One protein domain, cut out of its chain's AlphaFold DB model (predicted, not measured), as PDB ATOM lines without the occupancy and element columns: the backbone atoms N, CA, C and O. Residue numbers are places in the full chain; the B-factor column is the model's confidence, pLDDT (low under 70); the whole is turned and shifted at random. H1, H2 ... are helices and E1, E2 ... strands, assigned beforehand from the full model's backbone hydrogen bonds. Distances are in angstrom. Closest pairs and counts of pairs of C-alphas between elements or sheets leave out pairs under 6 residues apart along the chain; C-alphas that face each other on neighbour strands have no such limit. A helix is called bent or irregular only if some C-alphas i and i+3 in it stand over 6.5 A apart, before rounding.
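Overview. This is residues 409 to 529, 536 to 559 and 570 to 634 of the 734 residues of an uncharacterized protein of Ogataea parapolymorpha (strain ATCC 26012 / BCRC 20466 / JCM 22074 / NRRL Y-7560 / DL-1) (UniProt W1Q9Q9). One strongly twisted, branched sheet runs through the whole model along its long bent strand E3: near one end of E3 stand E1, E7 and E6 on one side and E12 and E2 on the other, and past the bend E4, E5 and E8 on one side and E11, E10 and E9 on the other curl with E3 round the helix H4. H1 sits beside H4 on the same face, H2 is on the opposite face, and the tip of the hairpin E3 and E4, residues 478 to 483, sticks out. The printed part has 210 residues with four named helices and twelve named strands, which follow one another along the chain as H1, E1, H2, E2, E3, E4, E5, E6, E7, E8, E9, H3, E10, E11, H4 and E12; the class is mixed, helices and strands, and the neighbour strands are antiparallel but for two parallel pairs, E1 with E7 and E3 with E12. The whole is compact, with a radius of gyration of the C-alphas of 18.0 A and spans of 60 by 42 by 31 A.

Arrangement. Begin at H1, residues 413 to 424, which is on the sheet, over E3, residues 461 to 478, with C-alphas 419 and 467 the closest at 6.6 A. Look next at E1, residues 430 to 435: on one side of it is E3, antiparallel, N 432 to O 464 at 3.0 A, and on the other side E7, residues 519 to 525, parallel, N 431 to O 521 at 2.9 A. H2, residues 439 to 442, is on the opposite face from H1 at a height over the sheet of 5.9 A. E2, residues 447 to 452, is an edge strand antiparallel to E12, residues 625 to 630, with N 450 and O 627 at 2.9 A; E12 is parallel to E3, N 463 to O 626 at 2.9 A. E3 bends by 90 degrees at residue 467 and forms a meander, each strand the antiparallel neighbour of the one before, with E4, residues 481 to 494, and E5, residues 497 to 501; find N 472 and O 489 at 3.0 A, then N 492 and O 499 at 3.0 A. E6, residues 507 to 513, makes a hairpin with E7, N 510 to O 522 at 2.9 A. E8, residues 540 to 543, is antiparallel to E5, N 498 to O 542 at 2.9 A. E9, residues 547 to 549, is antiparallel to E10, residues 573 to 578, N 549 to O 575 at 3.0 A; H3, residues 552 to 559, only grazes the sheet with residues 554 to 558. E10 forms a hairpin with E11, residues 581 to 586, N 574 to O 585 at 2.9 A, and E11 is antiparallel to E3, N 473 to O 586 at 2.9 A. The sheet curls round H4, residues 590 to 606; its closest C-alphas to E9 are those of Ile 597 and Ala 548, 5.0 A apart. H4, with residues 598 to 603 alone, touches residues 415 to 419 of H1, the same way at a steep tilt of 45 degrees; the closest C-alphas are those of Leu 416 and Cys 602, 6.7 A. Every O i to N i+4 pair is within hydrogen-bond range in H1 and H4, 3 of 4 in H3, and H2 is too short for one.

Along the chain. Find C-alpha 413 at (-22.168, -13.491, -25.610), where H1 begins; it is 16.3 A long. From C-alpha 461 at (-9.851, -14.194, 5.683), E3 spans 36.5 A, and E4 after it 33.6 A, with a bend of 64 degrees at residue 490. E6 and E7 measure 19.2 A and 19.3 A, and H4 24.4 A. E12, 16.5 A, ends at C-alpha 630, (-6.547, -20.682, -10.007).

Size, cuts and confidence. The two C-alphas farthest apart are those of Glu 455 and Ser 559, 61.3 A. Residues 530 to 535 are not printed, with 14.6 A from C-alpha 529 to C-alpha 536, and residues 560 to 569 are not printed, with 9.9 A from C-alpha 559 to C-alpha 570. The link from H4 to E12, residues 607 to 624, is long. The mean pLDDT of the printed part is 78.7; 35 residues are under 70, among them 453 to 459, 479 to 483, 552 to 559 and 619 to 623.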
ATOM      1  N   GLN A 409     -27.566 -22.375 -29.288       55.62
ATOM      2  CA  GLN A 409     -28.503 -22.305 -28.161       55.62
ATOM      3  C   GLN A 409     -27.842 -22.181 -26.768       55.62
ATOM      4  O   GLN A 409     -28.529 -21.834 -25.803       55.62
ATOM      5  N   TYR A 410     -26.545 -22.489 -26.642       59.72
ATOM      6  CA  TYR A 410     -25.774 -22.469 -25.394       59.72
ATOM      7  C   TYR A 410     -24.602 -21.472 -25.360       59.72
ATOM      8  O   TYR A 410     -23.807 -21.525 -24.418       59.72
ATOM      9  N   LEU A 411     -24.498 -20.531 -26.308       70.06
ATOM     10  CA  LEU A 411     -23.606 -19.375 -26.163       70.06
ATOM     11  C   LEU A 411     -24.419 -18.087 -25.986       70.06
ATOM     12  O   LEU A 411     -25.172 -17.670 -26.856       70.06
ATOM     13  N   ASP A 412     -24.264 -17.456 -24.823       76.25
ATOM     14  CA  ASP A 412     -24.774 -16.109 -24.560       76.25
ATOM     15  C   ASP A 412     -23.560 -15.186 -24.429       76.25
ATOM     16  O   ASP A 412     -22.904 -15.142 -23.384       76.25
ATOM     17  N   GLU A 413     -23.257 -14.470 -25.511       77.31
ATOM     18  CA  GLU A 413     -22.168 -13.491 -25.610       77.31
ATOM     19  C   GLU A 413     -22.182 -12.458 -24.477       77.31
ATOM     20  O   GLU A 413     -21.127 -11.994 -24.042       77.31
ATOM     21  N   ARG A 414     -23.371 -12.093 -23.973       79.06
ATOM     22  CA  ARG A 414     -23.520 -11.106 -22.898       79.06
ATOM     23  C   ARG A 414     -23.177 -11.727 -21.557       79.06
ATOM     24  O   ARG A 414     -22.579 -11.053 -20.722       79.06
ATOM     25  N   LEU A 415     -23.531 -12.991 -21.325       78.12
ATOM     26  CA  LEU A 415     -23.025 -13.715 -20.159       78.12
ATOM     27  C   LEU A 415     -21.506 -13.888 -20.254       78.12
ATOM     28  O   LEU A 415     -20.836 -13.637 -19.256       78.12
ATOM     29  N   LEU A 416     -20.955 -14.223 -21.426       81.62
ATOM     30  CA  LEU A 416     -19.508 -14.355 -21.626       81.62
ATOM     31  C   LEU A 416     -18.762 -13.056 -21.273       81.62
ATOM     32  O   LEU A 416     -17.907 -13.081 -20.388       81.62
ATOM     33  N   GLY A 417     -19.159 -11.917 -21.847       80.19
ATOM     34  CA  GLY A 417     -18.550 -10.617 -21.551       80.19
ATOM     35  C   GLY A 417     -18.694 -10.196 -20.083       80.19
ATOM     36  O   GLY A 417     -17.743  -9.704 -19.479       80.19
ATOM     37  N   ASN A 418     -19.842 -10.459 -19.444       82.00
ATOM     38  CA  ASN A 418     -20.017 -10.191 -18.009       82.00
ATOM     39  C   ASN A 418     -19.120 -11.078 -17.124       82.00
ATOM     40  O   ASN A 418     -18.554 -10.593 -16.140       82.00
ATOM     41  N   LEU A 419     -18.965 -12.365 -17.461       82.81
ATOM     42  CA  LEU A 419     -18.040 -13.275 -16.776       82.81
ATOM     43  C   LEU A 419     -16.588 -12.813 -16.960       82.81
ATOM     44  O   LEU A 419     -15.825 -12.820 -15.997       82.81
ATOM     45  N   LEU A 420     -16.223 -12.374 -18.165       81.25
ATOM     46  CA  LEU A 420     -14.875 -11.944 -18.530       81.25
ATOM     47  C   LEU A 420     -14.473 -10.627 -17.853       81.25
ATOM     48  O   LEU A 420     -13.405 -10.554 -17.245       81.25
ATOM     49  N   ASN A 421     -15.373  -9.641 -17.832       81.38
ATOM     50  CA  ASN A 421     -15.199  -8.399 -17.074       81.38
ATOM     51  C   ASN A 421     -15.041  -8.682 -15.568       81.38
ATOM     52  O   ASN A 421     -14.187  -8.093 -14.914       81.38
ATOM     53  N   THR A 422     -15.809  -9.637 -15.026       82.06
ATOM     54  CA  THR A 422     -15.707 -10.067 -13.617       82.06
ATOM     55  C   THR A 422     -14.414 -10.860 -13.334       82.06
ATOM     56  O   THR A 422     -13.905 -10.843 -12.211       82.06
ATOM     57  N   LEU A 423     -13.863 -11.559 -14.335       81.06
ATOM     58  CA  LEU A 423     -12.592 -12.290 -14.250       81.06
ATOM     59  C   LEU A 423     -11.374 -11.357 -14.274       81.06
ATOM     60  O   LEU A 423     -10.491 -11.532 -13.440       81.06
ATOM     61  N   LYS A 424     -11.326 -10.399 -15.211       79.50
ATOM     62  CA  LYS A 424     -10.204  -9.456 -15.364       79.50
ATOM     63  C   LYS A 424     -10.259  -8.299 -14.359       79.50
ATOM     64  O   LYS A 424      -9.252  -7.992 -13.736       79.50
ATOM     65  N   GLY A 425     -11.405  -7.629 -14.228       77.50
ATOM     66  CA  GLY A 425     -11.479  -6.274 -13.671       77.50
ATOM     67  C   GLY A 425     -11.389  -6.158 -12.146       77.50
ATOM     68  O   GLY A 425     -11.618  -7.107 -11.399       77.50
ATOM     69  N   SER A 426     -11.112  -4.941 -11.684       73.81
ATOM     70  CA  SER A 426     -11.030  -4.531 -10.273       73.81
ATOM     71  C   SER A 426     -12.385  -4.476  -9.556       73.81
ATOM     72  O   SER A 426     -12.419  -4.330  -8.334       73.81
ATOM     73  N   HIS A 427     -13.504  -4.627 -10.277       78.12
ATOM     74  CA  HIS A 427     -14.839  -4.805  -9.694       78.12
ATOM     75  C   HIS A 427     -15.327  -6.253  -9.825       78.12
ATOM     76  O   HIS A 427     -15.130  -6.914 -10.841       78.12
ATOM     77  N   CYS A 428     -16.032  -6.728  -8.799       80.94
ATOM     78  CA  CYS A 428     -16.763  -7.987  -8.835       80.94
ATOM     79  C   CYS A 428     -18.137  -7.802  -8.177       80.94
ATOM     80  O   CYS A 428     -18.250  -7.208  -7.099       80.94
ATOM     81  N   SER A 429     -19.196  -8.317  -8.802       82.25
ATOM     82  CA  SER A 429     -20.572  -8.175  -8.304       82.25
ATOM     83  C   SER A 429     -20.837  -8.986  -7.029       82.25
ATOM     84  O   SER A 429     -21.629  -8.562  -6.181       82.25
ATOM     85  N   MET A 430     -20.167 -10.132  -6.864       86.44
ATOM     86  CA  MET A 430     -20.381 -11.069  -5.762       86.44
ATOM     87  C   MET A 430     -19.072 -11.720  -5.292       86.44
ATOM     88  O   MET A 430     -18.319 -12.266  -6.090       86.44
ATOM     89  N   LEU A 431     -18.829 -11.739  -3.980       88.00
ATOM     90  CA  LEU A 431     -17.641 -12.343  -3.365       88.00
ATOM     91  C   LEU A 431     -18.029 -13.356  -2.290       88.00
ATOM     92  O   LEU A 431     -18.934 -13.108  -1.492       88.00
ATOM     93  N   LEU A 432     -17.309 -14.474  -2.222       87.81
ATOM     94  CA  LEU A 432     -17.362 -15.408  -1.098       87.81
ATOM     95  C   LEU A 432     -16.236 -15.045  -0.128       87.81
ATOM     96  O   LEU A 432     -15.095 -14.954  -0.566       87.81
ATOM     97  N   LYS A 433     -16.533 -14.855   1.163       87.25
ATOM     98  CA  LYS A 433     -15.546 -14.544   2.212       87.25
ATOM     99  C   LYS A 433     -15.632 -15.558   3.352       87.25
ATOM    100  O   LYS A 433     -16.661 -15.671   4.019       87.25
ATOM    101  N   VAL A 434     -14.530 -16.267   3.599       85.88
ATOM    102  CA  VAL A 434     -14.434 -17.368   4.574       85.88
ATOM    103  C   VAL A 434     -13.219 -17.145   5.474       85.88
ATOM    104  O   VAL A 434     -12.171 -16.714   5.000       85.88
ATOM    105  N   ALA A 435     -13.331 -17.432   6.772       83.31
ATOM    106  CA  ALA A 435     -12.175 -17.402   7.670       83.31
ATOM    107  C   ALA A 435     -11.135 -18.448   7.226       83.31
ATOM    108  O   ALA A 435     -11.493 -19.593   6.936       83.31
ATOM    109  N   LYS A 436      -9.847 -18.083   7.190       82.25
ATOM    110  CA  LYS A 436      -8.757 -18.912   6.635       82.25
ATOM    111  C   LYS A 436      -8.685 -20.316   7.257       82.25
ATOM    112  O   LYS A 436      -8.439 -21.289   6.553       82.25
ATOM    113  N   SER A 437      -9.017 -20.436   8.545       78.50
ATOM    114  CA  SER A 437      -9.112 -21.700   9.298       78.50
ATOM    115  C   SER A 437     -10.182 -22.686   8.797       78.50
ATOM    116  O   SER A 437     -10.098 -23.873   9.100       78.50
ATOM    117  N   LYS A 438     -11.176 -22.214   8.033       78.25
ATOM    118  CA  LYS A 438     -12.266 -23.011   7.431       78.25
ATOM    119  C   LYS A 438     -12.219 -23.024   5.899       78.25
ATOM    120  O   LYS A 438     -12.952 -23.773   5.261       78.25
ATOM    121  N   ALA A 439     -11.365 -22.200   5.298       80.88
ATOM    122  CA  ALA A 439     -11.277 -21.987   3.856       80.88
ATOM    123  C   ALA A 439     -10.432 -23.043   3.113       80.88
ATOM    124  O   ALA A 439     -10.128 -22.864   1.938       80.88
ATOM    125  N   ALA A 440     -10.063 -24.153   3.764       82.56
ATOM    126  CA  ALA A 440      -9.216 -25.198   3.179       82.56
ATOM    127  C   ALA A 440      -9.776 -25.788   1.869       82.56
ATOM    128  O   ALA A 440      -9.005 -26.202   1.013       82.56
ATOM    129  N   PHE A 441     -11.100 -25.775   1.673       83.81
ATOM    130  CA  PHE A 441     -11.745 -26.223   0.431       83.81
ATOM    131  C   PHE A 441     -11.556 -25.271  -0.767       83.81
ATOM    132  O   PHE A 441     -11.847 -25.667  -1.895       83.81
ATOM    133  N   LEU A 442     -11.101 -24.032  -0.533       83.00
ATOM    134  CA  LEU A 442     -10.688 -23.096  -1.585       83.00
ATOM    135  C   LEU A 442      -9.235 -23.326  -2.019       83.00
ATOM    136  O   LEU A 442      -8.856 -22.856  -3.081       83.00
ATOM    137  N   LEU A 443      -8.421 -24.018  -1.215       82.94
ATOM    138  CA  LEU A 443      -6.991 -24.201  -1.464       82.94
ATOM    139  C   LEU A 443      -6.722 -25.571  -2.100       82.94
ATOM    140  O   LEU A 443      -7.135 -26.611  -1.587       82.94
ATOM    141  N   GLY A 444      -5.984 -25.585  -3.207       76.25
ATOM    142  CA  GLY A 444      -5.614 -26.798  -3.931       76.25
ATOM    143  C   GLY A 444      -4.242 -26.695  -4.596       76.25
ATOM    144  O   GLY A 444      -3.588 -25.660  -4.588       76.25
ATOM    145  N   SER A 445      -3.803 -27.774  -5.247       69.81
ATOM    146  CA  SER A 445      -2.508 -27.831  -5.954       69.81
ATOM    147  C   SER A 445      -2.435 -26.985  -7.237       69.81
ATOM    148  O   SER A 445      -1.461 -27.078  -7.982       69.81
ATOM    149  N   ARG A 446      -3.475 -26.193  -7.517       75.44
ATOM    150  CA  ARG A 446      -3.595 -25.273  -8.654       75.44
ATOM    151  C   ARG A 446      -4.167 -23.915  -8.240       75.44
ATOM    152  O   ARG A 446      -4.771 -23.254  -9.071       75.44
ATOM    153  N   THR A 447      -4.022 -23.506  -6.979       83.19
ATOM    154  CA  THR A 447      -4.544 -22.219  -6.490       83.19
ATOM    155  C   THR A 447      -3.431 -21.335  -5.959       83.19
ATOM    156  O   THR A 447      -2.591 -21.808  -5.193       83.19
ATOM    157  N   GLU A 448      -3.481 -20.056  -6.300       82.81
ATOM    158  CA  GLU A 448      -2.625 -19.005  -5.760       82.81
ATOM    159  C   GLU A 448      -3.444 -18.064  -4.869       82.81
ATOM    160  O   GLU A 448      -4.664 -17.954  -5.019       82.81
ATOM    161  N   VAL A 449      -2.777 -17.417  -3.910       84.12
ATOM    162  CA  VAL A 449      -3.400 -16.475  -2.974       84.12
ATOM    163  C   VAL A 449      -2.755 -15.103  -3.144       84.12
ATOM    164  O   VAL A 449      -1.654 -14.860  -2.649       84.12
ATOM    165  N   ILE A 450      -3.454 -14.197  -3.829       81.44
ATOM    166  CA  ILE A 450      -3.052 -12.794  -3.954       81.44
ATOM    167  C   ILE A 450      -3.365 -12.107  -2.627       81.44
ATOM    168  O   ILE A 450      -4.526 -11.855  -2.302       81.44
ATOM    169  N   ASN A 451      -2.330 -11.809  -1.846       80.06
ATOM    170  CA  ASN A 451      -2.491 -11.079  -0.593       80.06
ATOM    171  C   ASN A 451      -2.742  -9.583  -0.847       80.06
ATOM    172  O   ASN A 451      -2.193  -8.970  -1.775       80.06
ATOM    173  N   TYR A 452      -3.581  -9.004   0.007       73.38
ATOM    174  CA  TYR A 452      -3.844  -7.574   0.084       73.38
ATOM    175  C   TYR A 452      -3.064  -7.015   1.268       73.38
ATOM    176  O   TYR A 452      -3.197  -7.488   2.397       73.38
ATOM    177  N   ASP A 453      -2.209  -6.040   0.986       58.56
ATOM    178  CA  ASP A 453      -1.239  -5.503   1.931       58.56
ATOM    179  C   ASP A 453      -1.959  -4.680   3.014       58.56
ATOM    180  O   ASP A 453      -2.382  -3.548   2.788       58.56
ATOM    181  N   CYS A 454      -2.159  -5.284   4.189       56.81
ATOM    182  CA  CYS A 454      -2.862  -4.693   5.328       56.81
ATOM    183  C   CYS A 454      -2.128  -5.014   6.634       56.81
ATOM    184  O   CYS A 454      -1.955  -6.177   6.991       56.81
ATOM    185  N   GLU A 455      -1.752  -3.981   7.392       53.09
ATOM    186  CA  GLU A 455      -0.984  -4.074   8.649       53.09
ATOM    187  C   GLU A 455      -1.830  -4.564   9.856       53.09
ATOM    188  O   GLU A 455      -1.544  -4.263  11.015       53.09
ATOM    189  N   ALA A 456      -2.912  -5.304   9.596       55.28
ATOM    190  CA  ALA A 456      -3.942  -5.651  10.571       55.28
ATOM    191  C   ALA A 456      -3.650  -6.980  11.292       55.28
ATOM    192  O   ALA A 456      -3.711  -8.057  10.702       55.28
ATOM    193  N   THR A 457      -3.449  -6.923  12.610       51.31
ATOM    194  CA  THR A 457      -3.224  -8.078  13.508       51.31
ATOM    195  C   THR A 457      -4.507  -8.858  13.863       51.31
ATOM    196  O   THR A 457      -4.643  -9.390  14.966       51.31
ATOM    197  N   GLY A 458      -5.475  -8.892  12.942       61.72
ATOM    198  CA  GLY A 458      -6.805  -9.484  13.127       61.72
ATOM    199  C   GLY A 458      -6.941 -10.932  12.639       61.72
ATOM    200  O   GLY A 458      -5.966 -11.618  12.345       61.72
ATOM    201  N   GLU A 459      -8.188 -11.400  12.536       65.69
ATOM    202  CA  GLU A 459      -8.508 -12.683  11.898       65.69
ATOM    203  C   GLU A 459      -8.179 -12.650  10.396       65.69
ATOM    204  O   GLU A 459      -8.568 -11.722   9.686       65.69
ATOM    205  N   GLU A 460      -7.514 -13.692   9.892       79.56
ATOM    206  CA  GLU A 460      -7.212 -13.829   8.465       79.56
ATOM    207  C   GLU A 460      -8.409 -14.404   7.685       79.56
ATOM    208  O   GLU A 460      -8.966 -15.452   8.042       79.56
ATOM    209  N   TYR A 461      -8.765 -13.766   6.569       83.94
ATOM    210  CA  TYR A 461      -9.851 -14.194   5.683       83.94
ATOM    211  C   TYR A 461      -9.337 -14.528   4.279       83.94
ATOM    212  O   TYR A 461      -8.451 -13.863   3.750       83.94
ATOM    213  N   LEU A 462      -9.944 -15.532   3.647       86.00
ATOM    214  CA  LEU A 462      -9.791 -15.782   2.215       86.00
ATOM    215  C   LEU A 462     -11.060 -15.360   1.472       86.00
ATOM    216  O   LEU A 462     -12.178 -15.606   1.945       86.00
ATOM    217  N   ILE A 463     -10.879 -14.727   0.313       87.38
ATOM    218  CA  ILE A 463     -11.959 -14.329  -0.594       87.38
ATOM    219  C   ILE A 463     -11.824 -15.003  -1.961       87.38
ATOM    220  O   ILE A 463     -10.731 -15.379  -2.370       87.38
ATOM    221  N   THR A 464     -12.929 -15.157  -2.686       88.06
ATOM    222  CA  THR A 464     -12.911 -15.588  -4.094       88.06
ATOM    223  C   THR A 464     -14.111 -15.012  -4.852       88.06
ATOM    224  O   THR A 464     -15.166 -14.753  -4.257       88.06
ATOM    225  N   ARG A 465     -13.945 -14.776  -6.160       89.25
ATOM    226  CA  ARG A 465     -14.972 -14.187  -7.037       89.25
ATOM    227  C   ARG A 465     -16.089 -15.194  -7.286       89.25
ATOM    228  O   ARG A 465     -15.812 -16.337  -7.643       89.25
ATOM    229  N   ILE A 466     -17.341 -14.777  -7.103       90.62
ATOM    230  CA  ILE A 466     -18.536 -15.576  -7.405       90.62
ATOM    231  C   ILE A 466     -19.092 -15.132  -8.760       90.62
ATOM    232  O   ILE A 466     -19.332 -13.949  -8.982       90.62
ATOM    233  N   PHE A 467     -19.380 -16.101  -9.625       88.31
ATOM    234  CA  PHE A 467     -19.918 -15.871 -10.969       88.31
ATOM    235  C   PHE A 467     -21.396 -16.256 -11.097       88.31
ATOM    236  O   PHE A 467     -22.135 -15.627 -11.849       88.31
ATOM    237  N   LYS A 468     -21.853 -17.265 -10.343       90.75
ATOM    238  CA  LYS A 468     -23.275 -17.634 -10.245       90.75
ATOM    239  C   LYS A 468     -23.579 -18.271  -8.889       90.75
ATOM    240  O   LYS A 468     -22.772 -19.036  -8.359       90.75
ATOM    241  N   ILE A 469     -24.767 -17.991  -8.356       91.88
ATOM    242  CA  ILE A 469     -25.378 -18.761  -7.263       91.88
ATOM    243  C   ILE A 469     -26.757 -19.271  -7.675       91.88
ATOM    244  O   ILE A 469     -27.385 -18.717  -8.575       91.88
ATOM    245  N   GLY A 470     -27.246 -20.306  -6.996       91.12
ATOM    246  CA  GLY A 470     -28.597 -20.828  -7.203       91.12
ATOM    247  C   GLY A 470     -28.812 -22.170  -6.513       91.12
ATOM    248  O   GLY A 470     -28.008 -22.581  -5.677       91.12
ATOM    249  N   MET A 471     -29.896 -22.861  -6.863       90.06
ATOM    250  CA  MET A 471     -30.207 -24.191  -6.339       90.06
ATOM    251  C   MET A 471     -30.072 -25.239  -7.447       90.06
ATOM    252  O   MET A 471     -30.758 -25.141  -8.462       90.06
ATOM    253  N   LEU A 472     -29.250 -26.270  -7.236       90.88
ATOM    254  CA  LEU A 472     -29.191 -27.446  -8.112       90.88
ATOM    255  C   LEU A 472     -29.731 -28.673  -7.382       90.88
ATOM    256  O   LEU A 472     -29.475 -28.874  -6.193       90.88
ATOM    257  N   THR A 473     -30.446 -29.536  -8.100       89.81
ATOM    258  CA  THR A 473     -30.922 -30.818  -7.571       89.81
ATOM    259  C   THR A 473     -30.125 -31.958  -8.204       89.81
ATOM    260  O   THR A 473     -30.289 -32.234  -9.388       89.81
ATOM    261  N   ARG A 474     -29.248 -32.618  -7.437       88.88
ATOM    262  CA  ARG A 474     -28.412 -33.744  -7.893       88.88
ATOM    263  C   ARG A 474     -29.146 -35.072  -7.720       88.88
ATOM    264  O   ARG A 474     -29.834 -35.283  -6.720       88.88
ATOM    265  N   GLN A 475     -28.965 -35.987  -8.667       86.00
ATOM    266  CA  GLN A 475     -29.381 -37.381  -8.544       86.00
ATOM    267  C   GLN A 475     -28.294 -38.201  -7.837       86.00
ATOM    268  O   GLN A 475     -27.189 -38.333  -8.352       86.00
ATOM    269  N   GLU A 476     -28.613 -38.801  -6.693       83.44
ATOM    270  CA  GLU A 476     -27.687 -39.648  -5.933       83.44
ATOM    271  C   GLU A 476     -28.148 -41.110  -5.894       83.44
ATOM    272  O   GLU A 476     -29.332 -41.408  -5.712       83.44
ATOM    273  N   THR A 477     -27.199 -42.037  -6.017       72.62
ATOM    274  CA  THR A 477     -27.392 -43.463  -5.726       72.62
ATOM    275  C   THR A 477     -27.149 -43.732  -4.241       72.62
ATOM    276  O   THR A 477     -26.187 -43.243  -3.649       72.62
ATOM    277  N   LYS A 478     -28.013 -44.530  -3.607       72.31
ATOM    278  CA  LYS A 478     -27.784 -44.980  -2.227       72.31
ATOM    279  C   LYS A 478     -26.853 -46.193  -2.252       72.31
ATOM    280  O   LYS A 478     -27.128 -47.149  -2.966       72.31
ATOM    281  N   LEU A 479     -25.799 -46.189  -1.431       58.53
ATOM    282  CA  LEU A 479     -24.726 -47.206  -1.426       58.53
ATOM    283  C   LEU A 479     -25.186 -48.672  -1.257       58.53
ATOM    284  O   LEU A 479     -24.412 -49.586  -1.516       58.53
ATOM    285  N   LEU A 480     -26.428 -48.896  -0.820       57.12
ATOM    286  CA  LEU A 480     -27.034 -50.213  -0.590       57.12
ATOM    287  C   LEU A 480     -28.349 -50.411  -1.375       57.12
ATOM    288  O   LEU A 480     -29.156 -51.266  -1.017       57.12
ATOM    289  N   SER A 481     -28.636 -49.595  -2.401       56.34
ATOM    290  CA  SER A 481     -29.905 -49.691  -3.134       56.34
ATOM    291  C   SER A 481     -29.869 -49.118  -4.551       56.34
ATOM    292  O   SER A 481     -29.393 -48.009  -4.782       56.34
ATOM    293  N   ASN A 482     -30.521 -49.824  -5.480       60.75
ATOM    294  CA  ASN A 482     -30.776 -49.349  -6.844       60.75
ATOM    295  C   ASN A 482     -31.747 -48.147  -6.898       60.75
ATOM    296  O   ASN A 482     -31.878 -47.519  -7.950       60.75
ATOM    297  N   TYR A 483     -32.420 -47.802  -5.792       66.88
ATOM    298  CA  TYR A 483     -33.247 -46.598  -5.715       66.88
ATOM    299  C   TYR A 483     -32.386 -45.334  -5.695       66.88
ATOM    300  O   TYR A 483     -31.690 -45.035  -4.718       66.88
ATOM    301  N   LYS A 484     -32.494 -44.556  -6.772       75.62
ATOM    302  CA  LYS A 484     -31.939 -43.207  -6.864       75.62
ATOM    303  C   LYS A 484     -32.800 -42.217  -6.079       75.62
ATOM    304  O   LYS A 484     -34.023 -42.325  -6.075       75.62
ATOM    305  N   SER A 485     -32.172 -41.228  -5.454       82.12
ATOM    306  CA  SER A 485     -32.853 -40.132  -4.758       82.12
ATOM    307  C   SER A 485     -32.314 -38.783  -5.205       82.12
ATOM    308  O   SER A 485     -31.102 -38.595  -5.274       82.12
ATOM    309  N   TRP A 486     -33.213 -37.838  -5.462       84.12
ATOM    310  CA  TRP A 486     -32.864 -36.451  -5.743       84.12
ATOM    311  C   TRP A 486     -32.599 -35.692  -4.436       84.12
ATOM    312  O   TRP A 486     -33.383 -35.804  -3.493       84.12
ATOM    313  N   LYS A 487     -31.513 -34.917  -4.377       87.50
ATOM    314  CA  LYS A 487     -31.203 -34.003  -3.266       87.50
ATOM    315  C   LYS A 487     -30.898 -32.610  -3.795       87.50
ATOM    316  O   LYS A 487     -30.197 -32.462  -4.793       87.50
ATOM    317  N   ARG A 488     -31.429 -31.595  -3.117       88.75
ATOM    318  CA  ARG A 488     -31.305 -30.186  -3.494       88.75
ATOM    319  C   ARG A 488     -30.192 -29.526  -2.681       88.75
ATOM    320  O   ARG A 488     -30.134 -29.713  -1.469       88.75
ATOM    321  N   TYR A 489     -29.335 -28.773  -3.357       91.00
ATOM    322  CA  TYR A 489     -28.155 -28.114  -2.807       91.00
ATOM    323  C   TYR A 489     -28.146 -26.638  -3.207       91.00
ATOM    324  O   TYR A 489     -28.583 -26.287  -4.303       91.00
ATOM    325  N   PHE A 490     -27.630 -25.785  -2.325       91.88
ATOM    326  CA  PHE A 490     -27.246 -24.420  -2.662       91.88
ATOM    327  C   PHE A 490     -25.865 -24.442  -3.311       91.88
ATOM    328  O   PHE A 490     -24.920 -24.992  -2.746       91.88
ATOM    329  N   CYS A 491     -25.756 -23.863  -4.499       92.06
ATOM    330  CA  CYS A 491     -24.574 -23.958  -5.338       92.06
ATOM    331  C   CYS A 491     -23.938 -22.585  -5.533       92.06
ATOM    332  O   CYS A 491     -24.638 -21.615  -5.827       92.06
ATOM    333  N   VAL A 492     -22.613 -22.523  -5.390       91.81
ATOM    334  CA  VAL A 492     -21.804 -21.313  -5.589       91.81
ATOM    335  C   VAL A 492     -20.699 -21.632  -6.590       91.81
ATOM    336  O   VAL A 492     -19.849 -22.482  -6.326       91.81
ATOM    337  N   LEU A 493     -20.735 -20.968  -7.741       91.50
ATOM    338  CA  LEU A 493     -19.749 -21.073  -8.811       91.50
ATOM    339  C   LEU A 493     -18.724 -19.946  -8.663       91.50
ATOM    340  O   LEU A 493     -19.105 -18.774  -8.634       91.50
ATOM    341  N   THR A 494     -17.445 -20.298  -8.555       89.38
ATOM    342  CA  THR A 494     -16.340 -19.368  -8.251       89.38
ATOM    343  C   THR A 494     -15.216 -19.442  -9.286       89.38
ATOM    344  O   THR A 494     -15.263 -20.278 -10.184       89.38
ATOM    345  N   SER A 495     -14.175 -18.614  -9.140       81.62
ATOM    346  CA  SER A 495     -12.948 -18.720  -9.949       81.62
ATOM    347  C   SER A 495     -12.157 -20.014  -9.705       81.62
ATOM    348  O   SER A 495     -11.310 -20.344 -10.527       81.62
ATOM    349  N   VAL A 496     -12.435 -20.744  -8.615       84.06
ATOM    350  CA  VAL A 496     -11.716 -21.968  -8.208       84.06
ATOM    351  C   VAL A 496     -12.484 -23.250  -8.563       84.06
ATOM    352  O   VAL A 496     -11.889 -24.258  -8.956       84.06
ATOM    353  N   GLY A 497     -13.811 -23.225  -8.410       87.56
ATOM    354  CA  GLY A 497     -14.678 -24.386  -8.604       87.56
ATOM    355  C   GLY A 497     -16.157 -24.127  -8.306       87.56
ATOM    356  O   GLY A 497     -16.564 -23.027  -7.913       87.56
ATOM    357  N   LEU A 498     -16.964 -25.178  -8.468       90.88
ATOM    358  CA  LEU A 498     -18.383 -25.218  -8.119       90.88
ATOM    359  C   LEU A 498     -18.585 -25.955  -6.786       90.88
ATOM    360  O   LEU A 498     -18.310 -27.152  -6.663       90.88
ATOM    361  N   PHE A 499     -19.097 -25.233  -5.791       90.75
ATOM    362  CA  PHE A 499     -19.276 -25.703  -4.418       90.75
ATOM    363  C   PHE A 499     -20.749 -25.993  -4.103       90.75
ATOM    364  O   PHE A 499     -21.621 -25.188  -4.428       90.75
ATOM    365  N   PHE A 500     -21.029 -27.130  -3.451       90.31
ATOM    366  CA  PHE A 500     -22.382 -27.584  -3.105       90.31
ATOM    367  C   PHE A 500     -22.590 -27.601  -1.583       90.31
ATOM    368  O   PHE A 500     -22.029 -28.437  -0.871       90.31
ATOM    369  N   PHE A 501     -23.455 -26.724  -1.080       89.19
ATOM    370  CA  PHE A 501     -23.821 -26.608   0.334       89.19
ATOM    371  C   PHE A 501     -25.235 -27.153   0.571       89.19
ATOM    372  O   PHE A 501     -26.121 -26.992  -0.267       89.19
ATOM    373  N   LYS A 502     -25.480 -27.795   1.719       84.56
ATOM    374  CA  LYS A 502     -26.822 -28.308   2.069       84.56
ATOM    375  C   LYS A 502     -27.799 -27.178   2.396       84.56
ATOM    376  O   LYS A 502     -28.936 -27.197   1.941       84.56
ATOM    377  N   ASN A 503     -27.336 -26.194   3.167       79.19
ATOM    378  CA  ASN A 503     -28.174 -25.168   3.774       79.19
ATOM    379  C   ASN A 503     -27.731 -23.761   3.343       79.19
ATOM    380  O   ASN A 503     -26.641 -23.314   3.692       79.19
ATOM    381  N   VAL A 504     -28.615 -23.019   2.661       80.25
ATOM    382  CA  VAL A 504     -28.423 -21.579   2.358       80.25
ATOM    383  C   VAL A 504     -28.195 -20.776   3.651       80.25
ATOM    384  O   VAL A 504     -27.453 -19.796   3.679       80.25
ATOM    385  N   SER A 505     -28.809 -21.230   4.750       77.88
ATOM    386  CA  SER A 505     -28.786 -20.616   6.080       77.88
ATOM    387  C   SER A 505     -27.391 -20.375   6.665       77.88
ATOM    388  O   SER A 505     -27.285 -19.532   7.555       77.88
ATOM    389  N   LEU A 506     -26.345 -21.046   6.170       75.12
ATOM    390  CA  LEU A 506     -24.955 -20.864   6.609       75.12
ATOM    391  C   LEU A 506     -24.403 -19.462   6.299       75.12
ATOM    392  O   LEU A 506     -23.543 -18.964   7.024       75.12
ATOM    393  N   PHE A 507     -24.916 -18.792   5.261       82.94
ATOM    394  CA  PHE A 507     -24.374 -17.519   4.775       82.94
ATOM    395  C   PHE A 507     -25.192 -16.301   5.224       82.94
ATOM    396  O   PHE A 507     -26.415 -16.367   5.390       82.94
ATOM    397  N   LYS A 508     -24.520 -15.161   5.396       84.69
ATOM    398  CA  LYS A 508     -25.115 -13.822   5.511       84.69
ATOM    399  C   LYS A 508     -24.617 -12.970   4.342       84.69
ATOM    400  O   LYS A 508     -23.424 -12.956   4.057       84.69
ATOM    401  N   MET A 509     -25.525 -12.268   3.670       85.94
ATOM    402  CA  MET A 509     -25.168 -11.330   2.606       85.94
ATOM    403  C   MET A 509     -24.952  -9.942   3.213       85.94
ATOM    404  O   MET A 509     -25.831  -9.423   3.901       85.94
ATOM    405  N   LYS A 510     -23.786  -9.348   2.959       84.50
ATOM    406  CA  LYS A 510     -23.485  -7.935   3.222       84.50
ATOM    407  C   LYS A 510     -23.354  -7.195   1.895       84.50
ATOM    408  O   LYS A 510     -22.843  -7.753   0.930       84.50
ATOM    409  N   TYR A 511     -23.746  -5.927   1.875       83.69
ATOM    410  CA  TYR A 511     -23.433  -5.020   0.775       83.69
ATOM    411  C   TYR A 511     -22.204  -4.199   1.144       83.69
ATOM    412  O   TYR A 511     -22.162  -3.598   2.217       83.69
ATOM    413  N   VAL A 512     -21.218  -4.185   0.254       80.88
ATOM    414  CA  VAL A 512     -20.007  -3.370   0.349       80.88
ATOM    415  C   VAL A 512     -19.985  -2.429  -0.856       80.88
ATOM    416  O   VAL A 512     -20.437  -2.794  -1.943       80.88
ATOM    417  N   MET A 513     -19.519  -1.202  -0.638       79.00
ATOM    418  CA  MET A 513     -19.390  -0.178  -1.673       79.00
ATOM    419  C   MET A 513     -17.917  -0.019  -2.030       79.00
ATOM    420  O   MET A 513     -17.108   0.206  -1.135       79.00
ATOM    421  N   ASN A 514     -17.578  -0.102  -3.311       74.62
ATOM    422  CA  ASN A 514     -16.227   0.175  -3.781       74.62
ATOM    423  C   ASN A 514     -15.883   1.686  -3.680       74.62
ATOM    424  O   ASN A 514     -16.786   2.527  -3.639       74.62
ATOM    425  N   SER A 515     -14.598   2.045  -3.728       72.38
ATOM    426  CA  SER A 515     -14.047   3.392  -3.942       72.38
ATOM    427  C   SER A 515     -14.753   4.133  -5.088       72.38
ATOM    428  O   SER A 515     -15.164   5.286  -4.938       72.38
ATOM    429  N   LYS A 516     -15.010   3.434  -6.205       74.25
ATOM    430  CA  LYS A 516     -15.762   3.919  -7.383       74.25
ATOM    431  C   LYS A 516     -17.291   4.023  -7.167       74.25
ATOM    432  O   LYS A 516     -18.025   4.377  -8.083       74.25
ATOM    433  N   ARG A 517     -17.790   3.738  -5.955       73.31
ATOM    434  CA  ARG A 517     -19.216   3.616  -5.556       73.31
ATOM    435  C   ARG A 517     -19.998   2.484  -6.236       73.31
ATOM    436  O   ARG A 517     -21.230   2.506  -6.256       73.31
ATOM    437  N   GLU A 518     -19.308   1.471  -6.736       78.56
ATOM    438  CA  GLU A 518     -19.928   0.244  -7.245       78.56
ATOM    439  C   GLU A 518     -20.397  -0.645  -6.082       78.56
ATOM    440  O   GLU A 518     -19.886  -0.546  -4.966       78.56
ATOM    441  N   LYS A 519     -21.390  -1.509  -6.320       81.50
ATOM    442  CA  LYS A 519     -21.955  -2.408  -5.299       81.50
ATOM    443  C   LYS A 519     -21.399  -3.818  -5.448       81.50
ATOM    444  O   LYS A 519     -21.483  -4.394  -6.529       81.50
ATOM    445  N   THR A 520     -20.941  -4.392  -4.341       83.19
ATOM    446  CA  THR A 520     -20.479  -5.783  -4.259       83.19
ATOM    447  C   THR A 520     -21.203  -6.506  -3.129       83.19
ATOM    448  O   THR A 520     -21.306  -5.998  -2.009       83.19
ATOM    449  N   ILE A 521     -21.731  -7.698  -3.418       86.56
ATOM    450  CA  ILE A 521     -22.419  -8.546  -2.437       86.56
ATOM    451  C   ILE A 521     -21.416  -9.541  -1.858       86.56
ATOM    452  O   ILE A 521     -20.949 -10.437  -2.556       86.56
ATOM    453  N   VAL A 522     -21.111  -9.421  -0.571       84.88
ATOM    454  CA  VAL A 522     -20.214 -10.346   0.129       84.88
ATOM    455  C   VAL A 522     -21.045 -11.396   0.862       84.88
ATOM    456  O   VAL A 522     -21.796 -11.067   1.784       84.88
ATOM    457  N   LEU A 523     -20.906 -12.661   0.468       85.50
ATOM    458  CA  LEU A 523     -21.378 -13.812   1.232       85.50
ATOM    459  C   LEU A 523     -20.332 -14.129   2.306       85.50
ATOM    460  O   LEU A 523     -19.287 -14.707   2.018       85.50
ATOM    461  N   GLU A 524     -20.625 -13.753   3.548       82.94
ATOM    462  CA  GLU A 524     -19.854 -14.147   4.730       82.94
ATOM    463  C   GLU A 524     -20.520 -15.336   5.446       82.94
ATOM    464  O   GLU A 524     -21.734 -15.536   5.363       82.94
ATOM    465  N   GLU A 525     -19.754 -16.092   6.232       77.12
ATOM    466  CA  GLU A 525     -20.298 -17.090   7.163       77.12
ATOM    467  C   GLU A 525     -21.141 -16.434   8.280       77.12
ATOM    468  O   GLU A 525     -20.783 -15.380   8.822       77.12
ATOM    469  N   LYS A 526     -22.245 -17.071   8.695       72.62
ATOM    470  CA  LYS A 526     -22.927 -16.754   9.957       72.62
ATOM    471  C   LYS A 526     -22.129 -17.278  11.155       72.62
ATOM    472  O   LYS A 526     -22.317 -18.400  11.608       72.62
ATOM    473  N   THR A 527     -21.306 -16.401  11.717       58.91
ATOM    474  CA  THR A 527     -20.712 -16.524  13.055       58.91
ATOM    475  C   THR A 527     -21.809 -16.694  14.115       58.91
ATOM    476  O   THR A 527     -22.400 -15.710  14.563       58.91
ATOM    477  N   SER A 528     -22.116 -17.940  14.481       50.41
ATOM    478  CA  SER A 528     -23.033 -18.273  15.573       50.41
ATOM    479  C   SER A 528     -22.240 -18.638  16.829       50.41
ATOM    480  O   SER A 528     -21.280 -19.401  16.767       50.41
ATOM    481  N   ASN A 529     -22.648 -18.115  17.989       47.50
ATOM    482  CA  ASN A 529     -21.987 -18.389  19.277       47.50
ATOM    483  C   ASN A 529     -22.430 -19.737  19.893       47.50
ATOM    484  O   ASN A 529     -22.469 -19.893  21.112       47.50
ATOM    485  N   PRO A 536     -18.890 -24.528   7.419       65.12
ATOM    486  CA  PRO A 536     -19.241 -24.002   6.099       65.12
ATOM    487  C   PRO A 536     -18.529 -24.778   4.972       65.12
ATOM    488  O   PRO A 536     -18.196 -24.213   3.934       65.12
ATOM    489  N   GLU A 537     -18.240 -26.061   5.187       75.38
ATOM    490  CA  GLU A 537     -17.560 -26.911   4.218       75.38
ATOM    491  C   GLU A 537     -18.561 -27.398   3.158       75.38
ATOM    492  O   GLU A 537     -19.668 -27.848   3.489       75.38
ATOM    493  N   PRO A 538     -18.206 -27.337   1.864       82.31
ATOM    494  CA  PRO A 538     -19.060 -27.863   0.815       82.31
ATOM    495  C   PRO A 538     -19.204 -29.381   0.967       82.31
ATOM    496  O   PRO A 538     -18.230 -30.119   1.083       82.31
ATOM    497  N   SER A 539     -20.444 -29.872   0.922       83.25
ATOM    498  CA  SER A 539     -20.742 -31.310   0.984       83.25
ATOM    499  C   SER A 539     -20.322 -32.063  -0.284       83.25
ATOM    500  O   SER A 539     -20.251 -33.289  -0.272       83.25
ATOM    501  N   PHE A 540     -20.061 -31.336  -1.373       82.62
ATOM    502  CA  PHE A 540     -19.427 -31.825  -2.590       82.62
ATOM    503  C   PHE A 540     -18.782 -30.652  -3.342       82.62
ATOM    504  O   PHE A 540     -19.274 -29.522  -3.269       82.62
ATOM    505  N   THR A 541     -17.704 -30.914  -4.078       86.00
ATOM    506  CA  THR A 541     -17.017 -29.926  -4.916       86.00
ATOM    507  C   THR A 541     -16.809 -30.485  -6.319       86.00
ATOM    508  O   THR A 541     -16.586 -31.684  -6.496       86.00
ATOM    509  N   ILE A 542     -16.882 -29.615  -7.324       85.56
ATOM    510  CA  ILE A 542     -16.430 -29.907  -8.685       85.56
ATOM    511  C   ILE A 542     -15.341 -28.875  -9.017       85.56
ATOM    512  O   ILE A 542     -15.643 -27.680  -9.002       85.56
ATOM    513  N   PRO A 543     -14.086 -29.290  -9.268       80.12
ATOM    514  CA  PRO A 543     -13.027 -28.374  -9.689       80.12
ATOM    515  C   PRO A 543     -13.269 -27.882 -11.123       80.12
ATOM    516  O   PRO A 543     -13.984 -28.533 -11.891       80.12
ATOM    517  N   ASN A 544     -12.640 -26.766 -11.495       75.25
ATOM    518  CA  ASN A 544     -12.696 -26.246 -12.863       75.25
ATOM    519  C   ASN A 544     -12.150 -27.241 -13.908       75.25
ATOM    520  O   ASN A 544     -11.435 -28.199 -13.593       75.25
ATOM    521  N   GLY A 545     -12.537 -27.026 -15.170       76.75
ATOM    522  CA  GLY A 545     -12.392 -28.021 -16.240       76.75
ATOM    523  C   GLY A 545     -13.565 -29.008 -16.304       76.75
ATOM    524  O   GLY A 545     -13.429 -30.097 -16.864       76.75
ATOM    525  N   ALA A 546     -14.708 -28.647 -15.713       86.62
ATOM    526  CA  ALA A 546     -15.955 -29.396 -15.799       86.62
ATOM    527  C   ALA A 546     -16.722 -29.049 -17.083       86.62
ATOM    528  O   ALA A 546     -16.552 -27.972 -17.647       86.62
ATOM    529  N   PHE A 547     -17.601 -29.942 -17.532       88.62
ATOM    530  CA  PHE A 547     -18.439 -29.709 -18.711       88.62
ATOM    531  C   PHE A 547     -19.902 -30.003 -18.395       88.62
ATOM    532  O   PHE A 547     -20.240 -31.099 -17.939       88.62
ATOM    533  N   ALA A 548     -20.760 -29.016 -18.624       88.69
ATOM    534  CA  ALA A 548     -22.199 -29.098 -18.446       88.69
ATOM    535  C   ALA A 548     -22.885 -29.260 -19.811       88.69
ATOM    536  O   ALA A 548     -22.618 -28.490 -20.730       88.69
ATOM    537  N   VAL A 549     -23.759 -30.262 -19.960       85.94
ATOM    538  CA  VAL A 549     -24.388 -30.583 -21.257       85.94
ATOM    539  C   VAL A 549     -25.726 -31.310 -21.090       85.94
ATOM    540  O   VAL A 549     -25.923 -32.068 -20.135       85.94
ATOM    541  N   ARG A 550     -26.664 -31.114 -22.024       80.31
ATOM    542  CA  ARG A 550     -27.910 -31.896 -22.120       80.31
ATOM    543  C   ARG A 550     -27.710 -33.061 -23.096       80.31
ATOM    544  O   ARG A 550     -27.031 -32.915 -24.100       80.31
ATOM    545  N   MET A 551     -28.300 -34.223 -22.815       72.12
ATOM    546  CA  MET A 551     -28.318 -35.351 -23.761       72.12
ATOM    547  C   MET A 551     -29.658 -35.434 -24.486       72.12
ATOM    548  O   MET A 551     -30.709 -35.244 -23.868       72.12
ATOM    549  N   ARG A 552     -29.642 -35.894 -25.741       63.34
ATOM    550  CA  ARG A 552     -30.851 -36.244 -26.507       63.34
ATOM    551  C   ARG A 552     -31.752 -37.241 -25.767       63.34
ATOM    552  O   ARG A 552     -32.975 -37.162 -25.839       63.34
ATOM    553  N   ARG A 553     -31.159 -38.165 -24.999       60.66
ATOM    554  CA  ARG A 553     -31.893 -39.155 -24.188       60.66
ATOM    555  C   ARG A 553     -32.735 -38.525 -23.069       60.66
ATOM    556  O   ARG A 553     -33.718 -39.143 -22.664       60.66
ATOM    557  N   ASN A 554     -32.410 -37.311 -22.618       59.69
ATOM    558  CA  ASN A 554     -33.234 -36.590 -21.646       59.69
ATOM    559  C   ASN A 554     -34.575 -36.212 -22.286       59.69
ATOM    560  O   ASN A 554     -35.603 -36.519 -21.705       59.69
ATOM    561  N   LEU A 555     -34.587 -35.722 -23.534       54.72
ATOM    562  CA  LEU A 555     -35.821 -35.386 -24.269       54.72
ATOM    563  C   LEU A 555     -36.797 -36.574 -24.384       54.72
ATOM    564  O   LEU A 555     -38.013 -36.396 -24.318       54.72
ATOM    565  N   TYR A 556     -36.280 -37.801 -24.512       49.94
ATOM    566  CA  TYR A 556     -37.100 -39.018 -24.489       49.94
ATOM    567  C   TYR A 556     -37.657 -39.336 -23.094       49.94
ATOM    568  O   TYR A 556     -38.774 -39.829 -22.985       49.94
ATOM    569  N   PHE A 557     -36.922 -39.043 -22.019       48.25
ATOM    570  CA  PHE A 557     -37.451 -39.158 -20.657       48.25
ATOM    571  C   PHE A 557     -38.516 -38.080 -20.393       48.25
ATOM    572  O   PHE A 557     -39.608 -38.394 -19.929       48.25
ATOM    573  N   ASP A 558     -38.231 -36.839 -20.792       46.81
ATOM    574  CA  ASP A 558     -39.108 -35.672 -20.668       46.81
ATOM    575  C   ASP A 558     -40.451 -35.876 -21.406       46.81
ATOM    576  O   ASP A 558     -41.486 -35.396 -20.949       46.81
ATOM    577  N   SER A 559     -40.460 -36.623 -22.518       49.53
ATOM    578  CA  SER A 559     -41.665 -36.919 -23.317       49.53
ATOM    579  C   SER A 559     -42.394 -38.217 -22.939       49.53
ATOM    580  O   SER A 559     -43.595 -38.324 -23.192       49.53
ATOM    581  N   GLN A 570     -41.628 -29.196 -15.593       50.41
ATOM    582  CA  GLN A 570     -40.945 -29.417 -16.871       50.41
ATOM    583  C   GLN A 570     -39.470 -29.766 -16.598       50.41
ATOM    584  O   GLN A 570     -38.769 -29.046 -15.890       50.41
ATOM    585  N   HIS A 571     -39.013 -30.917 -17.094       60.88
ATOM    586  CA  HIS A 571     -37.780 -31.561 -16.629       60.88
ATOM    587  C   HIS A 571     -36.498 -30.922 -17.192       60.88
ATOM    588  O   HIS A 571     -35.856 -31.430 -18.110       60.88
ATOM    589  N   CYS A 572     -36.068 -29.813 -16.590       75.25
ATOM    590  CA  CYS A 572     -34.814 -29.134 -16.915       75.25
ATOM    591  C   CYS A 572     -33.590 -29.906 -16.376       75.25
ATOM    592  O   CYS A 572     -32.943 -29.489 -15.413       75.25
ATOM    593  N   THR A 573     -33.296 -31.061 -16.985       84.19
ATOM    594  CA  THR A 573     -32.223 -31.985 -16.584       84.19
ATOM    595  C   THR A 573     -30.993 -31.905 -17.493       84.19
ATOM    596  O   THR A 573     -31.102 -31.874 -18.720       84.19
ATOM    597  N   PHE A 574     -29.805 -31.934 -16.887       86.25
ATOM    598  CA  PHE A 574     -28.508 -31.909 -17.569       86.25
ATOM    599  C   PHE A 574     -27.473 -32.766 -16.833       86.25
ATOM    600  O   PHE A 574     -27.694 -33.220 -15.709       86.25
ATOM    601  N   TYR A 575     -26.341 -33.005 -17.483       87.50
ATOM    602  CA  TYR A 575     -25.182 -33.668 -16.903       87.50
ATOM    603  C   TYR A 575     -24.110 -32.640 -16.561       87.50
ATOM    604  O   TYR A 575     -23.900 -31.707 -17.332       87.50
ATOM    605  N   ILE A 576     -23.393 -32.854 -15.455       89.38
ATOM    606  CA  ILE A 576     -22.070 -32.251 -15.256       89.38
ATOM    607  C   ILE A 576     -21.048 -33.385 -15.238       89.38
ATOM    608  O   ILE A 576     -21.135 -34.315 -14.429       89.38
ATOM    609  N   TYR A 577     -20.090 -33.290 -16.152       86.81
ATOM    610  CA  TYR A 577     -18.918 -34.144 -16.235       86.81
ATOM    611  C   TYR A 577     -17.776 -33.488 -15.459       86.81
ATOM    612  O   TYR A 577     -17.308 -32.409 -15.822       86.81
ATOM    613  N   GLY A 578     -17.326 -34.149 -14.397       81.00
ATOM    614  CA  GLY A 578     -16.040 -33.881 -13.760       81.00
ATOM    615  C   GLY A 578     -14.964 -34.826 -14.301       81.00
ATOM    616  O   GLY A 578     -15.266 -35.801 -14.989       81.00
ATOM    617  N   LYS A 579     -13.700 -34.591 -13.927       72.19
ATOM    618  CA  LYS A 579     -12.527 -35.359 -14.398       72.19
ATOM    619  C   LYS A 579     -12.691 -36.892 -14.340       72.19
ATOM    620  O   LYS A 579     -12.133 -37.597 -15.175       72.19
ATOM    621  N   HIS A 580     -13.435 -37.402 -13.354       71.88
ATOM    622  CA  HIS A 580     -13.663 -38.836 -13.132       71.88
ATOM    623  C   HIS A 580     -15.129 -39.177 -12.780       71.88
ATOM    624  O   HIS A 580     -15.390 -40.229 -12.200       71.88
ATOM    625  N   SER A 581     -16.095 -38.298 -13.082       80.25
ATOM    626  CA  SER A 581     -17.504 -38.481 -12.690       80.25
ATOM    627  C   SER A 581     -18.484 -37.920 -13.722       80.25
ATOM    628  O   SER A 581     -18.253 -36.859 -14.295       80.25
ATOM    629  N   LYS A 582     -19.612 -38.614 -13.922       84.19
ATOM    630  CA  LYS A 582     -20.760 -38.157 -14.720       84.19
ATOM    631  C   LYS A 582     -22.010 -38.210 -13.846       84.19
ATOM    632  O   LYS A 582     -22.528 -39.293 -13.577       84.19
ATOM    633  N   ASP A 583     -22.485 -37.049 -13.414       85.69
ATOM    634  CA  ASP A 583     -23.623 -36.898 -12.502       85.69
ATOM    635  C   ASP A 583     -24.798 -36.186 -13.192       85.69
ATOM    636  O   ASP A 583     -24.589 -35.329 -14.051       85.69
ATOM    637  N   VAL A 584     -26.035 -36.526 -12.803       87.25
ATOM    638  CA  VAL A 584     -27.263 -35.884 -13.315       87.25
ATOM    639  C   VAL A 584     -27.712 -34.782 -12.360       87.25
ATOM    640  O   VAL A 584     -27.840 -35.014 -11.154       87.25
ATOM    641  N   TYR A 585     -28.026 -33.616 -12.918       88.31
ATOM    642  CA  TYR A 585     -28.531 -32.444 -12.214       88.31
ATOM    643  C   TYR A 585     -29.847 -31.960 -12.830       88.31
ATOM    644  O   TYR A 585     -30.159 -32.237 -13.989       88.31
ATOM    645  N   MET A 586     -30.631 -31.241 -12.032       88.31
ATOM    646  CA  MET A 586     -31.919 -30.670 -12.409       88.31
ATOM    647  C   MET A 586     -32.081 -29.279 -11.790       88.31
ATOM    648  O   MET A 586     -31.759 -29.081 -10.613       88.31
ATOM    649  N   VAL A 587     -32.603 -28.343 -12.581       87.81
ATOM    650  CA  VAL A 587     -32.970 -26.976 -12.171       87.81
ATOM    651  C   VAL A 587     -34.476 -26.742 -12.292       87.81
ATOM    652  O   VAL A 587     -35.204 -27.595 -12.792       87.81
ATOM    653  N   ASP A 588     -34.937 -25.578 -11.834       83.69
ATOM    654  CA  ASP A 588     -36.366 -25.257 -11.742       83.69
ATOM    655  C   ASP A 588     -36.989 -24.746 -13.057       83.69
ATOM    656  O   ASP A 588     -38.209 -24.755 -13.189       83.69
ATOM    657  N   ASN A 589     -36.186 -24.256 -14.014       84.56
ATOM    658  CA  ASN A 589     -36.667 -23.737 -15.302       84.56
ATOM    659  C   ASN A 589     -35.567 -23.703 -16.388       84.56
ATOM    660  O   ASN A 589     -34.378 -23.854 -16.101       84.56
ATOM    661  N   GLN A 590     -35.966 -23.474 -17.646       81.88
ATOM    662  CA  GLN A 590     -35.065 -23.481 -18.807       81.88
ATOM    663  C   GLN A 590     -34.067 -22.308 -18.838       81.88
ATOM    664  O   GLN A 590     -32.965 -22.477 -19.356       81.88
ATOM    665  N   TYR A 591     -34.401 -21.147 -18.265       84.44
ATOM    666  CA  TYR A 591     -33.466 -20.019 -18.179       84.44
ATOM    667  C   TYR A 591     -32.293 -20.351 -17.247       84.44
ATOM    668  O   TYR A 591     -31.134 -20.183 -17.620       84.44
ATOM    669  N   GLU A 592     -32.577 -20.924 -16.074       87.25
ATOM    670  CA  GLU A 592     -31.539 -21.449 -15.186       87.25
ATOM    671  C   GLU A 592     -30.754 -22.592 -15.841       87.25
ATOM    672  O   GLU A 592     -29.551 -22.688 -15.621       87.25
ATOM    673  N   LEU A 593     -31.384 -23.426 -16.677       86.31
ATOM    674  CA  LEU A 593     -30.710 -24.536 -17.364       86.31
ATOM    675  C   LEU A 593     -29.605 -24.026 -18.294       86.31
ATOM    676  O   LEU A 593     -28.464 -24.469 -18.183       86.31
ATOM    677  N   VAL A 594     -29.940 -23.071 -19.168       85.94
ATOM    678  CA  VAL A 594     -28.974 -22.413 -20.058       85.94
ATOM    679  C   VAL A 594     -27.952 -21.637 -19.225       85.94
ATOM    680  O   VAL A 594     -26.758 -21.861 -19.361       85.94
ATOM    681  N   SER A 595     -28.391 -20.815 -18.266       88.25
ATOM    682  CA  SER A 595     -27.486 -20.020 -17.423       88.25
ATOM    683  C   SER A 595     -26.451 -20.872 -16.664       88.25
ATOM    684  O   SER A 595     -25.280 -20.504 -16.623       88.25
ATOM    685  N   TRP A 596     -26.831 -22.027 -16.100       90.88
ATOM    686  CA  TRP A 596     -25.881 -22.938 -15.446       90.88
ATOM    687  C   TRP A 596     -24.939 -23.633 -16.430       90.88
ATOM    688  O   TRP A 596     -23.748 -23.728 -16.135       90.88
ATOM    689  N   ILE A 597     -25.440 -24.101 -17.578       89.19
ATOM    690  CA  ILE A 597     -24.611 -24.726 -18.620       89.19
ATOM    691  C   ILE A 597     -23.556 -23.728 -19.113       89.19
ATOM    692  O   ILE A 597     -22.357 -24.013 -19.050       89.19
ATOM    693  N   ASN A 598     -23.993 -22.529 -19.502       88.75
ATOM    694  CA  ASN A 598     -23.143 -21.483 -20.052       88.75
ATOM    695  C   ASN A 598     -22.086 -21.047 -19.024       88.75
ATOM    696  O   ASN A 598     -20.897 -21.088 -19.331       88.75
ATOM    697  N   SER A 599     -22.467 -20.706 -17.783       89.38
ATOM    698  CA  SER A 599     -21.493 -20.253 -16.773       89.38
ATOM    699  C   SER A 599     -20.464 -21.324 -16.383       89.38
ATOM    700  O   SER A 599     -19.303 -20.981 -16.163       89.38
ATOM    701  N   ILE A 600     -20.841 -22.609 -16.314       90.62
ATOM    702  CA  ILE A 600     -19.891 -23.699 -16.012       90.62
ATOM    703  C   ILE A 600     -18.905 -23.900 -17.170       90.62
ATOM    704  O   ILE A 600     -17.700 -24.035 -16.933       90.62
ATOM    705  N   ASN A 601     -19.401 -23.895 -18.412       90.44
ATOM    706  CA  ASN A 601     -18.578 -24.123 -19.599       90.44
ATOM    707  C   ASN A 601     -17.655 -22.934 -19.897       90.44
ATOM    708  O   ASN A 601     -16.477 -23.149 -20.159       90.44
ATOM    709  N   CYS A 602     -18.142 -21.693 -19.772       88.19
ATOM    710  CA  CYS A 602     -17.340 -20.487 -20.003       88.19
ATOM    711  C   CYS A 602     -16.154 -20.388 -19.032       88.19
ATOM    712  O   CYS A 602     -15.016 -20.204 -19.459       88.19
ATOM    713  N   LEU A 603     -16.386 -20.601 -17.730       87.69
ATOM    714  CA  LEU A 603     -15.293 -20.621 -16.754       87.69
ATOM    715  C   LEU A 603     -14.327 -21.790 -16.995       87.69
ATOM    716  O   LEU A 603     -13.120 -21.601 -16.900       87.69
ATOM    717  N   SER A 604     -14.825 -22.977 -17.352       88.62
ATOM    718  CA  SER A 604     -13.975 -24.159 -17.579       88.62
ATOM    719  C   SER A 604     -13.186 -24.124 -18.896       88.62
ATOM    720  O   SER A 604     -12.146 -24.777 -18.994       88.62
ATOM    721  N   ALA A 605     -13.627 -23.344 -19.888       87.12
ATOM    722  CA  ALA A 605     -12.849 -23.050 -21.089       87.12
ATOM    723  C   ALA A 605     -11.662 -22.121 -20.771       87.12
ATOM    724  O   ALA A 605     -10.531 -22.422 -21.171       87.12
ATOM    725  N   LEU A 606     -11.920 -21.051 -20.004       84.31
ATOM    726  CA  LEU A 606     -10.978 -19.972 -19.667       84.31
ATOM    727  C   LEU A 606     -10.050 -20.267 -18.470       84.31
ATOM    728  O   LEU A 606      -9.044 -19.585 -18.303       84.31
ATOM    729  N   ASP A 607     -10.357 -21.267 -17.638       83.00
ATOM    730  CA  ASP A 607      -9.608 -21.613 -16.416       83.00
ATOM    731  C   ASP A 607      -8.069 -21.710 -16.564       83.00
ATOM    732  O   ASP A 607      -7.377 -21.103 -15.749       83.00
ATOM    733  N   PRO A 608      -7.491 -22.408 -17.568       79.75
ATOM    734  CA  PRO A 608      -6.037 -22.588 -17.652       79.75
ATOM    735  C   PRO A 608      -5.287 -21.406 -18.295       79.75
ATOM    736  O   PRO A 608      -4.055 -21.446 -18.364       79.75
ATOM    737  N   VAL A 609      -6.018 -20.412 -18.813       80.94
ATOM    738  CA  VAL A 609      -5.529 -19.364 -19.724       80.94
ATOM    739  C   VAL A 609      -4.997 -18.180 -18.936       80.94
ATOM    740  O   VAL A 609      -5.750 -17.572 -18.173       80.94
ATOM    741  N   ASN A 610      -3.720 -17.840 -19.113       78.81
ATOM    742  CA  ASN A 610      -3.141 -16.672 -18.463       78.81
ATOM    743  C   ASN A 610      -3.870 -15.401 -18.931       78.81
ATOM    744  O   ASN A 610      -3.937 -15.116 -20.124       78.81
ATOM    745  N   LEU A 611      -4.444 -14.666 -17.980       74.62
ATOM    746  CA  LEU A 611      -5.145 -13.404 -18.197       74.62
ATOM    747  C   LEU A 611      -4.681 -12.426 -17.111       74.62
ATOM    748  O   LEU A 611      -4.581 -12.843 -15.954       74.62
ATOM    749  N   PRO A 612      -4.460 -11.138 -17.427       68.44
ATOM    750  CA  PRO A 612      -4.198 -10.133 -16.405       68.44
ATOM    751  C   PRO A 612      -5.442  -9.967 -15.518       68.44
ATOM    752  O   PRO A 612      -6.513  -9.591 -15.995       68.44
ATOM    753  N   ILE A 613      -5.294 -10.277 -14.228       75.12
ATOM    754  CA  ILE A 613      -6.329 -10.108 -13.200       75.12
ATOM    755  C   ILE A 613      -5.955  -8.884 -12.358       75.12
ATOM    756  O   ILE A 613      -4.947  -8.895 -11.651       75.12
ATOM    757  N   GLU A 614      -6.767  -7.831 -12.413       76.00
ATOM    758  CA  GLU A 614      -6.635  -6.675 -11.526       76.00
ATOM    759  C   GLU A 614      -6.940  -7.079 -10.073       76.00
ATOM    760  O   GLU A 614      -7.891  -7.828  -9.811       76.00
ATOM    761  N   LYS A 615      -6.186  -6.526  -9.107       77.19
ATOM    762  CA  LYS A 615      -6.575  -6.583  -7.688       77.19
ATOM    763  C   LYS A 615      -7.952  -5.917  -7.517       77.19
ATOM    764  O   LYS A 615      -8.219  -4.864  -8.094       77.19
ATOM    765  N   LEU A 616      -8.812  -6.527  -6.708       79.12
ATOM    766  CA  LEU A 616     -10.141  -6.021  -6.376       79.12
ATOM    767  C   LEU A 616     -10.039  -4.732  -5.549       79.12
ATOM    768  O   LEU A 616      -9.434  -4.709  -4.477       79.12
ATOM    769  N   ASP A 617     -10.683  -3.673  -6.026       73.00
ATOM    770  CA  ASP A 617     -10.854  -2.410  -5.306       73.00
ATOM    771  C   ASP A 617     -11.969  -2.631  -4.260       73.00
ATOM    772  O   ASP A 617     -13.125  -2.910  -4.599       73.00
ATOM    773  N   LEU A 618     -11.593  -2.677  -2.973       70.50
ATOM    774  CA  LEU A 618     -12.465  -3.067  -1.855       70.50
ATOM    775  C   LEU A 618     -12.061  -2.344  -0.554       70.50
ATOM    776  O   LEU A 618     -10.886  -2.361  -0.185       70.50
ATOM    777  N   PRO A 619     -13.011  -1.787   0.225       63.22
ATOM    778  CA  PRO A 619     -12.732  -1.008   1.437       63.22
ATOM    779  C   PRO A 619     -12.489  -1.893   2.678       63.22
ATOM    780  O   PRO A 619     -13.075  -1.672   3.739       63.22
ATOM    781  N   PHE A 620     -11.689  -2.951   2.556       64.62
ATOM    782  CA  PHE A 620     -11.422  -3.891   3.648       64.62
ATOM    783  C   PHE A 620     -10.193  -3.481   4.479       64.62
ATOM    784  O   PHE A 620      -9.180  -4.166   4.483       64.62
ATOM    785  N   THR A 621     -10.299  -2.375   5.217       54.34
ATOM    786  CA  THR A 621      -9.211  -1.828   6.055       54.34
ATOM    787  C   THR A 621      -8.881  -2.641   7.313       54.34
ATOM    788  O   THR A 621      -7.840  -2.424   7.926       54.34
ATOM    789  N   ASP A 622      -9.764  -3.556   7.722       55.44
ATOM    790  CA  ASP A 622      -9.825  -4.032   9.112       55.44
ATOM    791  C   ASP A 622      -9.262  -5.455   9.329       55.44
ATOM    792  O   ASP A 622      -9.282  -5.957  10.455       55.44
ATOM    793  N   ALA A 623      -8.813  -6.149   8.275       65.12
ATOM    794  CA  ALA A 623      -8.376  -7.549   8.354       65.12
ATOM    795  C   ALA A 623      -7.376  -7.932   7.250       65.12
ATOM    796  O   ALA A 623      -7.438  -7.409   6.142       65.12
ATOM    797  N   SER A 624      -6.512  -8.913   7.533       74.69
ATOM    798  CA  SER A 624      -5.660  -9.553   6.521       74.69
ATOM    799  C   SER A 624      -6.509 -10.399   5.564       74.69
ATOM    800  O   SER A 624      -7.300 -11.243   6.005       74.69
ATOM    801  N   ILE A 625      -6.367 -10.158   4.256       79.25
ATOM    802  CA  ILE A 625      -7.169 -10.794   3.203       79.25
ATOM    803  C   ILE A 625      -6.281 -11.337   2.082       79.25
ATOM    804  O   ILE A 625      -5.435 -10.628   1.540       79.25
ATOM    805  N   GLY A 626      -6.541 -12.587   1.694       82.56
ATOM    806  CA  GLY A 626      -6.007 -13.199   0.478       82.56
ATOM    807  C   GLY A 626      -7.119 -13.556  -0.508       82.56
ATOM    808  O   GLY A 626      -8.080 -14.233  -0.140       82.56
ATOM    809  N   GLU A 627      -7.004 -13.129  -1.763       84.19
ATOM    810  CA  GLU A 627      -7.885 -13.574  -2.845       84.19
ATOM    811  C   GLU A 627      -7.360 -14.865  -3.467       84.19
ATOM    812  O   GLU A 627      -6.213 -14.933  -3.901       84.19
ATOM    813  N   VAL A 628      -8.214 -15.885  -3.521       84.38
ATOM    814  CA  VAL A 628      -7.885 -17.193  -4.083       84.38
ATOM    815  C   VAL A 628      -8.305 -17.256  -5.549       84.38
ATOM    816  O   VAL A 628      -9.497 -17.174  -5.881       84.38
ATOM    817  N   ILE A 629      -7.311 -17.447  -6.413       81.94
ATOM    818  CA  ILE A 629      -7.453 -17.653  -7.858       81.94
ATOM    819  C   ILE A 629      -6.850 -19.003  -8.260       81.94
ATOM    820  O   ILE A 629      -6.013 -19.554  -7.545       81.94
ATOM    821  N   ASN A 630      -7.246 -19.539  -9.415       80.75
ATOM    822  CA  ASN A 630      -6.547 -20.682 -10.007       80.75
ATOM    823  C   ASN A 630      -5.275 -20.224 -10.736       80.75
ATOM    824  O   ASN A 630      -5.278 -19.184 -11.389       80.75
ATOM    825  N   LEU A 631      -4.214 -21.031 -10.649       77.12
ATOM    826  CA  LEU A 631      -2.956 -20.859 -11.376       77.12
ATOM    827  C   LEU A 631      -3.193 -21.018 -12.880       77.12
ATOM    828  O   LEU A 631      -3.576 -22.098 -13.344       77.12
ATOM    829  N   ARG A 632      -2.915 -19.954 -13.633       78.69
ATOM    830  CA  ARG A 632      -3.111 -19.888 -15.082       78.69
ATOM    831  C   ARG A 632      -1.760 -19.774 -15.767       78.69
ATOM    832  O   ARG A 632      -0.997 -18.864 -15.475       78.69
ATOM    833  N   ILE A 633      -1.440 -20.754 -16.606       76.88
ATOM    834  CA  ILE A 633      -0.058 -21.005 -17.055       76.88
ATOM    835  C   ILE A 633       0.033 -21.047 -18.585       76.88
ATOM    836  O   ILE A 633       1.098 -20.800 -19.134       76.88
ATOM    837  N   LEU A 634      -1.064 -21.354 -19.287       80.56
ATOM    838  CA  LEU A 634      -1.051 -21.457 -20.746       80.56
ATOM    839  C   LEU A 634      -1.257 -20.084 -21.386       80.56
ATOM    840  O   LEU A 634      -2.171 -19.354 -20.997       80.56
TER     841      LEU A 634